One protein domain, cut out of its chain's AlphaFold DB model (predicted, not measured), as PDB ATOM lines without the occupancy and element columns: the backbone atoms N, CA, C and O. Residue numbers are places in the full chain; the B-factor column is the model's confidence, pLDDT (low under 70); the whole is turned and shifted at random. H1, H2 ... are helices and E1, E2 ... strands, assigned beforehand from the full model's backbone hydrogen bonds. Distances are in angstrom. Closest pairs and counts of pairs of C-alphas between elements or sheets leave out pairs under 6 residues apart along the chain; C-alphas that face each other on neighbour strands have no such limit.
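What this domain is: This is residues 35 to 107 of the 166 residues of an uncharacterized protein of Hordeum vulgare subsp. vulgare (UniProt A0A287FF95). A small three-stranded sheet, with E3 between E1 and E2, makes the middle of a flat body; the long helix H1 covers one face and runs along the strands, while beyond the other face the short helices H2 and H3 only graze the sheet. A last short helix, H4, follows E3 at the end of the printed part. The printed part has 73 residues with four named helices and three named strands, in the order H1 E1 E2 H2 H3 E3 H4; the sheet, E1 E3 E2, is mixed, and the class is mixed, helices and strands. The whole is compact, with a radius of gyration of the C-alphas of 12.8 A, and spans 35 by 28 by 14 A.

How they stand to each other: Look first at inner strand E3, residues 96 to 102. Beside it is edge strand E1, residues 54 to 58, antiparallel at 151 degrees, with N 55 and O 101 within hydrogen-bond range at 2.8 A. Edge strand E2, residues 70 to 74, is E3's parallel neighbour at 27 degrees, with N 73 and O 98 at 2.8 A. H1, residues 35 to 48, is on the sheet at a height of 10.0 A, over E1 and E3, and runs along the strands, at 18 degrees to E3 on the local plane; its closest C-alphas to E1 are those of Ala 45 and Phe 54, 6.6 A apart. E2, H2 of residues 81 to 84, H3 of residues 86 to 89, and E3 form a strand-helix-strand unit, two parallel strands with helices between them in the chain, with a right-handed crossover. H2 and H3 meet only through their link. H4, residues 104 to 107, is not on the sheet; it is close to H2 but not clearly touching, Asp 81 and Thr 104 having the closest C-alphas at 6.8 A. In H1 every O i to N i+4 pair is within hydrogen-bond range; H2, H3 and H4 are too short for such a pair.

Where its parts are: Find C-alpha 35 at (-6.886, -46.365, 11.671); from there H1 runs 20.4 A. E3 runs 19.2 A from C-alpha 96 at (0.179, -47.993, 21.553). E1 is 13.3 A long, E2 13.0 A, H2 6.0 A, H3 5.5 A and H4 5.3 A, ending at C-alpha 107, (-22.392, -53.581, 30.933).

The domain as a whole: The C-alphas farthest apart, of Gly 49 and Lys 92, are 35.0 A apart. The printed part has no cut, and its one long link joins E1 to E2. Residues 35 to 52 and 62 to 67 have pLDDT under 70.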
ATOM      1  N   ALA A  35      -5.928 -46.532  12.765       50.19
ATOM      2  CA  ALA A  35      -6.886 -46.365  11.671       50.19
ATOM      3  C   ALA A  35      -7.497 -47.705  11.209       50.19
ATOM      4  O   ALA A  35      -8.669 -47.756  10.831       50.19
ATOM      5  N   GLY A  36      -6.727 -48.797  11.289       49.66
ATOM      6  CA  GLY A  36      -7.196 -50.155  11.019       49.66
ATOM      7  C   GLY A  36      -8.183 -50.633  12.081       49.66
ATOM      8  O   GLY A  36      -9.270 -51.081  11.727       49.66
ATOM      9  N   ALA A  37      -7.852 -50.446  13.363       54.53
ATOM     10  CA  ALA A  37      -8.702 -50.839  14.491       54.53
ATOM     11  C   ALA A  37     -10.066 -50.122  14.487       54.53
ATOM     12  O   ALA A  37     -11.102 -50.761  14.681       54.53
ATOM     13  N   GLY A  38     -10.097 -48.817  14.181       54.47
ATOM     14  CA  GLY A  38     -11.347 -48.056  14.053       54.47
ATOM     15  C   GLY A  38     -12.231 -48.529  12.889       54.47
ATOM     16  O   GLY A  38     -13.442 -48.707  13.052       54.47
ATOM     17  N   LEU A  39     -11.636 -48.809  11.720       53.31
ATOM     18  CA  LEU A  39     -12.374 -49.282  10.542       53.31
ATOM     19  C   LEU A  39     -12.871 -50.732  10.706       53.31
ATOM     20  O   LEU A  39     -13.976 -51.054  10.258       53.31
ATOM     21  N   THR A  40     -12.099 -51.609  11.360       54.59
ATOM     22  CA  THR A  40     -12.543 -52.972  11.699       54.59
ATOM     23  C   THR A  40     -13.605 -52.973  12.791       54.59
ATOM     24  O   THR A  40     -14.570 -53.723  12.671       54.59
ATOM     25  N   GLY A  41     -13.493 -52.099  13.798       55.03
ATOM     26  CA  GLY A  41     -14.514 -51.928  14.835       55.03
ATOM     27  C   GLY A  41     -15.856 -51.473  14.261       55.03
ATOM     28  O   GLY A  41     -16.882 -52.097  14.518       55.03
ATOM     29  N   SER A  42     -15.842 -50.477  13.367       52.81
ATOM     30  CA  SER A  42     -17.045 -50.008  12.660       52.81
ATOM     31  C   SER A  42     -17.694 -51.103  11.797       52.81
ATOM     32  O   SER A  42     -18.918 -51.258  11.783       52.81
ATOM     33  N   LYS A  43     -16.889 -51.921  11.103       57.56
ATOM     34  CA  LYS A  43     -17.406 -53.068  10.338       57.56
ATOM     35  C   LYS A  43     -17.950 -54.182  11.237       57.56
ATOM     36  O   LYS A  43     -18.917 -54.830  10.842       57.56
ATOM     37  N   MET A  44     -17.362 -54.404  12.411       58.06
ATOM     38  CA  MET A  44     -17.828 -55.409  13.371       58.06
ATOM     39  C   MET A  44     -19.160 -55.001  14.005       58.06
ATOM     40  O   MET A  44     -20.096 -55.798  13.998       58.06
ATOM     41  N   ALA A  45     -19.293 -53.738  14.424       56.44
ATOM     42  CA  ALA A  45     -20.556 -53.181  14.910       56.44
ATOM     43  C   ALA A  45     -21.685 -53.359  13.876       56.44
ATOM     44  O   ALA A  45     -22.788 -53.791  14.202       56.44
ATOM     45  N   LYS A  46     -21.378 -53.154  12.586       58.84
ATOM     46  CA  LYS A  46     -22.334 -53.352  11.486       58.84
ATOM     47  C   LYS A  46     -22.693 -54.823  11.213       58.84
ATOM     48  O   LYS A  46     -23.756 -55.076  10.657       58.84
ATOM     49  N   ARG A  47     -21.829 -55.785  11.569       60.00
ATOM     50  CA  ARG A  47     -22.093 -57.232  11.417       60.00
ATOM     51  C   ARG A  47     -22.920 -57.806  12.560       60.00
ATOM     52  O   ARG A  47     -23.748 -58.669  12.300       60.00
ATOM     53  N   ILE A  48     -22.687 -57.347  13.790       60.47
ATOM     54  CA  ILE A  48     -23.421 -57.830  14.970       60.47
ATOM     55  C   ILE A  48     -24.806 -57.165  15.061       60.47
ATOM     56  O   ILE A  48     -25.687 -57.689  15.730       60.47
ATOM     57  N   GLY A  49     -25.045 -56.069  14.328       53.94
ATOM     58  CA  GLY A  49     -26.374 -55.496  14.062       53.94
ATOM     59  C   GLY A  49     -27.046 -54.813  15.258       53.94
ATOM     60  O   GLY A  49     -27.836 -53.896  15.054       53.94
ATOM     61  N   ASP A  50     -26.688 -55.212  16.476       62.62
ATOM     62  CA  ASP A  50     -27.311 -54.786  17.731       62.62
ATOM     63  C   ASP A  50     -26.335 -54.076  18.688       62.62
ATOM     64  O   ASP A  50     -26.733 -53.566  19.731       62.62
ATOM     65  N   VAL A  51     -25.050 -53.991  18.323       64.25
ATOM     66  CA  VAL A  51     -24.052 -53.248  19.105       64.25
ATOM     67  C   VAL A  51     -24.148 -51.761  18.740       64.25
ATOM     68  O   VAL A  51     -23.748 -51.344  17.651       64.25
ATOM     69  N   LYS A  52     -24.721 -50.971  19.648       66.75
ATOM     70  CA  LYS A  52     -24.923 -49.519  19.580       66.75
ATOM     71  C   LYS A  52     -23.667 -48.731  19.936       66.75
ATOM     72  O   LYS A  52     -23.523 -47.605  19.465       66.75
ATOM     73  N   GLU A  53     -22.778 -49.290  20.753       72.88
ATOM     74  CA  GLU A  53     -21.568 -48.613  21.221       72.88
ATOM     75  C   GLU A  53     -20.361 -49.549  21.106       72.88
ATOM     76  O   GLU A  53     -20.327 -50.605  21.733       72.88
ATOM     77  N   PHE A  54     -19.387 -49.173  20.273       80.69
ATOM     78  CA  PHE A  54     -18.125 -49.892  20.094       80.69
ATOM     79  C   PHE A  54     -17.045 -48.912  19.623       80.69
ATOM     80  O   PHE A  54     -16.976 -48.561  18.443       80.69
ATOM     81  N   GLU A  55     -16.215 -48.446  20.549       77.62
ATOM     82  CA  GLU A  55     -15.215 -47.407  20.308       77.62
ATOM     83  C   GLU A  55     -13.863 -47.775  20.932       77.62
ATOM     84  O   GLU A  55     -13.785 -48.316  22.035       77.62
ATOM     85  N   PHE A  56     -12.781 -47.442  20.226       82.88
ATOM     86  CA  PHE A  56     -11.422 -47.535  20.749       82.88
ATOM     87  C   PHE A  56     -10.952 -46.168  21.244       82.88
ATOM     88  O   PHE A  56     -10.680 -45.272  20.445       82.88
ATOM     89  N   LYS A  57     -10.789 -46.023  22.559       81.81
ATOM     90  CA  LYS A  57     -10.263 -44.808  23.190       81.81
ATOM     91  C   LYS A  57      -8.763 -44.931  23.419       81.81
ATOM     92  O   LYS A  57      -8.308 -45.864  24.073       81.81
ATOM     93  N   ALA A  58      -7.975 -44.004  22.880       82.31
ATOM     94  CA  ALA A  58      -6.525 -44.009  23.073       82.31
ATOM     95  C   ALA A  58      -6.160 -43.704  24.537       82.31
ATOM     96  O   ALA A  58      -6.698 -42.770  25.133       82.31
ATOM     97  N   LEU A  59      -5.220 -44.467  25.104       78.19
ATOM     98  CA  LEU A  59      -4.792 -44.329  26.497       78.19
ATOM     99  C   LEU A  59      -3.348 -43.803  26.615       78.19
ATOM    100  O   LEU A  59      -2.362 -44.490  26.318       78.19
ATOM    101  N   GLY A  60      -3.212 -42.588  27.152       75.38
ATOM    102  CA  GLY A  60      -1.941 -41.880  27.353       75.38
ATOM    103  C   GLY A  60      -1.321 -41.318  26.066       75.38
ATOM    104  O   GLY A  60      -1.898 -41.412  24.994       75.38
ATOM    105  N   GLY A  61      -0.125 -40.729  26.163       70.56
ATOM    106  CA  GLY A  61       0.479 -39.944  25.069       70.56
ATOM    107  C   GLY A  61       1.269 -40.722  24.006       70.56
ATOM    108  O   GLY A  61       1.909 -40.104  23.162       70.56
ATOM    109  N   ASN A  62       1.276 -42.058  24.049       66.69
ATOM    110  CA  ASN A  62       2.075 -42.887  23.130       66.69
ATOM    111  C   ASN A  62       1.356 -43.248  21.815       66.69
ATOM    112  O   ASN A  62       1.873 -44.066  21.060       66.69
ATOM    113  N   HIS A  63       0.192 -42.658  21.526       67.50
ATOM    114  CA  HIS A  63      -0.576 -42.921  20.303       67.50
ATOM    115  C   HIS A  63       0.006 -42.199  19.070       67.50
ATOM    116  O   HIS A  63       0.576 -41.115  19.191       67.50
ATOM    117  N   ASN A  64      -0.190 -42.760  17.871       62.94
ATOM    118  CA  ASN A  64       0.256 -42.200  16.582       62.94
ATOM    119  C   ASN A  64       1.781 -42.029  16.449       62.94
ATOM    120  O   ASN A  64       2.250 -41.172  15.701       62.94
ATOM    121  N   GLN A  65       2.562 -42.851  17.151       67.62
ATOM    122  CA  GLN A  65       4.026 -42.825  17.061       67.62
ATOM    123  C   GLN A  65       4.560 -43.792  15.991       67.62
ATOM    124  O   GLN A  65       5.769 -43.975  15.873       67.62
ATOM    125  N   GLY A  66       3.666 -44.413  15.209       61.34
ATOM    126  CA  GLY A  66       4.030 -45.364  14.159       61.34
ATOM    127  C   GLY A  66       4.577 -46.672  14.726       61.34
ATOM    128  O   GLY A  66       5.405 -47.319  14.086       61.34
ATOM    129  N   ARG A  67       4.160 -47.047  15.944       67.00
ATOM    130  CA  ARG A  67       4.610 -48.284  16.587       67.00
ATOM    131  C   ARG A  67       3.785 -49.454  16.056       67.00
ATOM    132  O   ARG A  67       2.575 -49.355  15.906       67.00
ATOM    133  N   LEU A  68       4.443 -50.584  15.806       71.12
ATOM    134  CA  LEU A  68       3.781 -51.795  15.301       71.12
ATOM    135  C   LEU A  68       3.044 -52.580  16.394       71.12
ATOM    136  O   LEU A  68       2.191 -53.408  16.092       71.12
ATOM    137  N   ALA A  69       3.393 -52.350  17.659       74.19
ATOM    138  CA  ALA A  69       2.874 -53.116  18.778       74.19
ATOM    139  C   ALA A  69       1.745 -52.343  19.481       74.19
ATOM    140  O   ALA A  69       1.969 -51.286  20.082       74.19
ATOM    141  N   VAL A  70       0.536 -52.903  19.387       76.50
ATOM    142  CA  VAL A  70      -0.716 -52.333  19.896       76.50
ATOM    143  C   VAL A  70      -1.252 -53.205  21.030       76.50
ATOM    144  O   VAL A  70      -1.262 -54.430  20.934       76.50
ATOM    145  N   CYS A  71      -1.707 -52.573  22.104       81.06
ATOM    146  CA  CYS A  71      -2.370 -53.206  23.233       81.06
ATOM    147  C   CYS A  71      -3.822 -52.722  23.288       81.06
ATOM    148  O   CYS A  71      -4.071 -51.519  23.375       81.06
ATOM    149  N   ILE A  72      -4.767 -53.661  23.230       83.81
ATOM    150  CA  ILE A  72      -6.197 -53.394  23.387       83.81
ATOM    151  C   ILE A  72      -6.619 -53.920  24.756       83.81
ATOM    152  O   ILE A  72      -6.477 -55.105  25.045       83.81
ATOM    153  N   MET A  73      -7.129 -53.025  25.592       83.88
ATOM    154  CA  MET A  73      -7.655 -53.321  26.917       83.88
ATOM    155  C   MET A  73      -9.170 -53.468  26.823       83.88
ATOM    156  O   MET A  73      -9.850 -52.562  26.341       83.88
ATOM    157  N   VAL A  74      -9.690 -54.609  27.271       86.06
ATOM    158  CA  VAL A  74     -11.123 -54.918  27.250       86.06
ATOM    159  C   VAL A  74     -11.608 -55.075  28.685       86.06
ATOM    160  O   VAL A  74     -11.191 -55.996  29.385       86.06
ATOM    161  N   SER A  75     -12.486 -54.174  29.122       83.25
ATOM    162  CA  SER A  75     -13.128 -54.263  30.435       83.25
ATOM    163  C   SER A  75     -14.410 -55.094  30.331       83.25
ATOM    164  O   SER A  75     -15.278 -54.808  29.506       83.25
ATOM    165  N   GLY A  76     -14.518 -56.138  31.160       81.31
ATOM    166  CA  GLY A  76     -15.697 -57.016  31.229       81.31
ATOM    167  C   GLY A  76     -16.707 -56.641  32.320       81.31
ATOM    168  O   GLY A  76     -17.814 -57.169  32.334       81.31
ATOM    169  N   PHE A  77     -16.333 -55.746  33.235       82.94
ATOM    170  CA  PHE A  77     -17.153 -55.326  34.367       82.94
ATOM    171  C   PHE A  77     -16.887 -53.846  34.643       82.94
ATOM    172  O   PHE A  77     -15.726 -53.436  34.698       82.94
ATOM    173  N   ALA A  78     -17.944 -53.048  34.767       88.56
ATOM    174  CA  ALA A  78     -17.850 -51.602  34.945       88.56
ATOM    175  C   ALA A  78     -19.120 -51.076  35.617       88.56
ATOM    176  O   ALA A  78     -20.214 -51.523  35.283       88.56
ATOM    177  N   PHE A  79     -18.984 -50.112  36.527       88.25
ATOM    178  CA  PHE A  79     -20.123 -49.462  37.184       88.25
ATOM    179  C   PHE A  79     -20.328 -48.027  36.705       88.25
ATOM    180  O   PHE A  79     -21.444 -47.518  36.727       88.25
ATOM    181  N   ASN A  80     -19.253 -47.391  36.245       89.38
ATOM    182  CA  ASN A  80     -19.246 -46.057  35.669       89.38
ATOM    183  C   ASN A  80     -18.461 -46.053  34.355       89.38
ATOM    184  O   ASN A  80     -17.582 -46.888  34.140       89.38
ATOM    185  N   ASP A  81     -18.701 -45.047  33.519       86.19
ATOM    186  CA  ASP A  81     -17.982 -44.852  32.253       86.19
ATOM    187  C   ASP A  81     -16.459 -44.752  32.459       86.19
ATOM    188  O   ASP A  81     -15.669 -45.256  31.660       86.19
ATOM    189  N   ASP A  82     -16.032 -44.156  33.574       86.38
ATOM    190  CA  ASP A  82     -14.616 -44.039  33.916       86.38
ATOM    191  C   ASP A  82     -13.956 -45.381  34.266       86.38
ATOM    192  O   ASP A  82     -12.732 -45.504  34.188       86.38
ATOM    193  N   ASP A  83     -14.731 -46.390  34.675       87.62
ATOM    194  CA  ASP A  83     -14.197 -47.689  35.103       87.62
ATOM    195  C   ASP A  83     -13.655 -48.496  33.915       87.62
ATOM    196  O   ASP A  83     -12.871 -49.427  34.089       87.62
ATOM    197  N   PHE A  84     -13.990 -48.094  32.686       85.62
ATOM    198  CA  PHE A  84     -13.340 -48.607  31.485       85.62
ATOM    199  C   PHE A  84     -11.891 -48.131  31.361       85.62
ATOM    200  O   PHE A  84     -11.102 -48.792  30.694       85.62
ATOM    201  N   LEU A  85     -11.531 -47.010  31.992       85.94
ATOM    202  CA  LEU A  85     -10.246 -46.340  31.812       85.94
ATOM    203  C   LEU A  85      -9.360 -46.396  33.061       85.94
ATOM    204  O   LEU A  85      -8.196 -46.792  32.958       85.94
ATOM    205  N   LYS A  86      -9.918 -46.079  34.236       88.31
ATOM    206  CA  LYS A  86      -9.212 -46.015  35.531       88.31
ATOM    207  C   LYS A  86      -8.326 -47.233  35.840       88.31
ATOM    208  O   LYS A  86      -7.188 -47.021  36.259       88.31
ATOM    209  N   PRO A  87      -8.757 -48.493  35.612       86.81
ATOM    210  CA  PRO A  87      -7.931 -49.664  35.928       86.81
ATOM    211  C   PRO A  87      -6.621 -49.720  35.136       86.81
ATOM    212  O   PRO A  87      -5.642 -50.322  35.574       86.81
ATOM    213  N   TRP A  88      -6.594 -49.085  33.966       84.62
ATOM    214  CA  TRP A  88      -5.517 -49.223  32.994       84.62
ATOM    215  C   TRP A  88      -4.559 -48.027  32.977       84.62
ATOM    216  O   TRP A  88      -3.460 -48.131  32.425       84.62
ATOM    217  N   GLU A  89      -4.921 -46.900  33.603       81.75
ATOM    218  CA  GLU A  89      -4.111 -45.670  33.621       81.75
ATOM    219  C   GLU A  89      -2.704 -45.885  34.198       81.75
ATOM    220  O   GLU A  89      -1.720 -45.338  33.687       81.75
ATOM    221  N   GLY A  90      -2.592 -46.719  35.236       77.19
ATOM    222  CA  GLY A  90      -1.329 -47.005  35.917       77.19
ATOM    223  C   GLY A  90      -0.342 -47.831  35.089       77.19
ATOM    224  O   GLY A  90       0.857 -47.837  35.380       77.19
ATOM    225  N   TRP A  91      -0.803 -48.510  34.034       74.06
ATOM    226  CA  TRP A  91       0.013 -49.484  33.317       74.06
ATOM    227  C   TRP A  91       0.834 -48.842  32.197       74.06
ATOM    228  O   TRP A  91       0.448 -48.830  31.026       74.06
ATOM    229  N   LYS A  92       1.984 -48.262  32.557       74.25
ATOM    230  CA  LYS A  92       2.886 -47.579  31.619       74.25
ATOM    231  C   LYS A  92       3.723 -48.586  30.829       74.25
ATOM    232  O   LYS A  92       4.554 -49.292  31.385       74.25
ATOM    233  N   THR A  93       3.534 -48.603  29.515       72.38
ATOM    234  CA  THR A  93       4.313 -49.419  28.578       72.38
ATOM    235  C   THR A  93       4.662 -48.607  27.330       72.38
ATOM    236  O   THR A  93       4.090 -47.548  27.065       72.38
ATOM    237  N   ASN A  94       5.612 -49.119  26.554       74.31
ATOM    238  CA  ASN A  94       6.067 -48.562  25.282       74.31
ATOM    239  C   ASN A  94       5.139 -48.925  24.101       74.31
ATOM    240  O   ASN A  94       5.526 -48.775  22.946       74.31
ATOM    241  N   LEU A  95       3.939 -49.436  24.362       76.38
ATOM    242  CA  LEU A  95       2.978 -49.870  23.345       76.38
ATOM    243  C   LEU A  95       1.963 -48.759  23.046       76.38
ATOM    244  O   LEU A  95       1.677 -47.925  23.912       76.38
ATOM    245  N   GLU A  96       1.389 -48.772  21.842       78.56
ATOM    246  CA  GLU A  96       0.179 -47.993  21.553       78.56
ATOM    247  C   GLU A  96      -0.996 -48.652  22.279       78.56
ATOM    248  O   GLU A  96      -1.263 -49.835  22.080       78.56
ATOM    249  N   ARG A  97      -1.663 -47.922  23.176       82.25
ATOM    250  CA  ARG A  97      -2.708 -48.475  24.049       82.25
ATOM    251  C   ARG A  97      -4.071 -47.929  23.669       82.25
ATOM    252  O   ARG A  97      -4.235 -46.715  23.549       82.25
ATOM    253  N   TYR A  98      -5.039 -48.829  23.580       84.19
ATOM    254  CA  TYR A  98      -6.438 -48.510  23.346       84.19
ATOM    255  C   TYR A  98      -7.308 -49.225  24.366       84.19
ATOM    256  O   TYR A  98      -7.094 -50.395  24.664       84.19
ATOM    257  N   ILE A  99      -8.308 -48.524  24.872       86.94
ATOM    258  CA  ILE A  99      -9.391 -49.085  25.665       86.94
ATOM    259  C   ILE A  99     -10.555 -49.343  24.729       86.94
ATOM    260  O   ILE A  99     -10.938 -48.460  23.958       86.94
ATOM    261  N   LEU A 100     -11.118 -50.540  24.809       86.00
ATOM    262  CA  LEU A 100     -12.372 -50.857  24.160       86.00
ATOM    263  C   LEU A 100     -13.525 -50.440  25.071       86.00
ATOM    264  O   LEU A 100     -13.764 -51.066  26.106       86.00
ATOM    265  N   GLN A 101     -14.252 -49.407  24.661       84.62
ATOM    266  CA  GLN A 101     -15.542 -49.076  25.243       84.62
ATOM    267  C   GLN A 101     -16.635 -49.682  24.373       84.62
ATOM    268  O   GLN A 101     -16.736 -49.382  23.182       84.62
ATOM    269  N   TRP A 102     -17.428 -50.570  24.961       84.25
ATOM    270  CA  TRP A 102     -18.499 -51.259  24.260       84.25
ATOM    271  C   TRP A 102     -19.726 -51.353  25.154       84.25
ATOM    272  O   TRP A 102     -19.583 -51.544  26.356       84.25
ATOM    273  N   GLU A 103     -20.912 -51.191  24.568       83.56
ATOM    274  CA  GLU A 103     -22.210 -51.362  25.234       83.56
ATOM    275  C   GLU A 103     -22.275 -50.851  26.685       83.56
ATOM    276  O   GLU A 103     -22.771 -51.546  27.577       83.56
ATOM    277  N   THR A 104     -21.793 -49.630  26.940       85.00
ATOM    278  CA  THR A 104     -21.534 -49.121  28.297       85.00
ATOM    279  C   THR A 104     -22.770 -49.245  29.186       85.00
ATOM    280  O   THR A 104     -22.708 -49.755  30.303       85.00
ATOM    281  N   LYS A 105     -23.939 -48.883  28.645       85.69
ATOM    282  CA  LYS A 105     -25.229 -48.976  29.346       85.69
ATOM    283  C   LYS A 105     -25.584 -50.405  29.756       85.69
ATOM    284  O   LYS A 105     -26.071 -50.610  30.865       85.69
ATOM    285  N   HIS A 106     -25.368 -51.381  28.874       87.62
ATOM    286  CA  HIS A 106     -25.705 -52.774  29.154       87.62
ATOM    287  C   HIS A 106     -24.711 -53.396  30.132       87.62
ATOM    288  O   HIS A 106     -25.134 -54.118  31.028       87.62
ATOM    289  N   ILE A 107     -23.418 -53.083  30.009       88.31
ATOM    290  CA  ILE A 107     -22.392 -53.581  30.933       88.31
ATOM    291  C   ILE A 107     -22.609 -53.027  32.336       88.31
ATOM    292  O   ILE A 107     -22.544 -53.792  33.295       88.31
TER     293      ILE A 107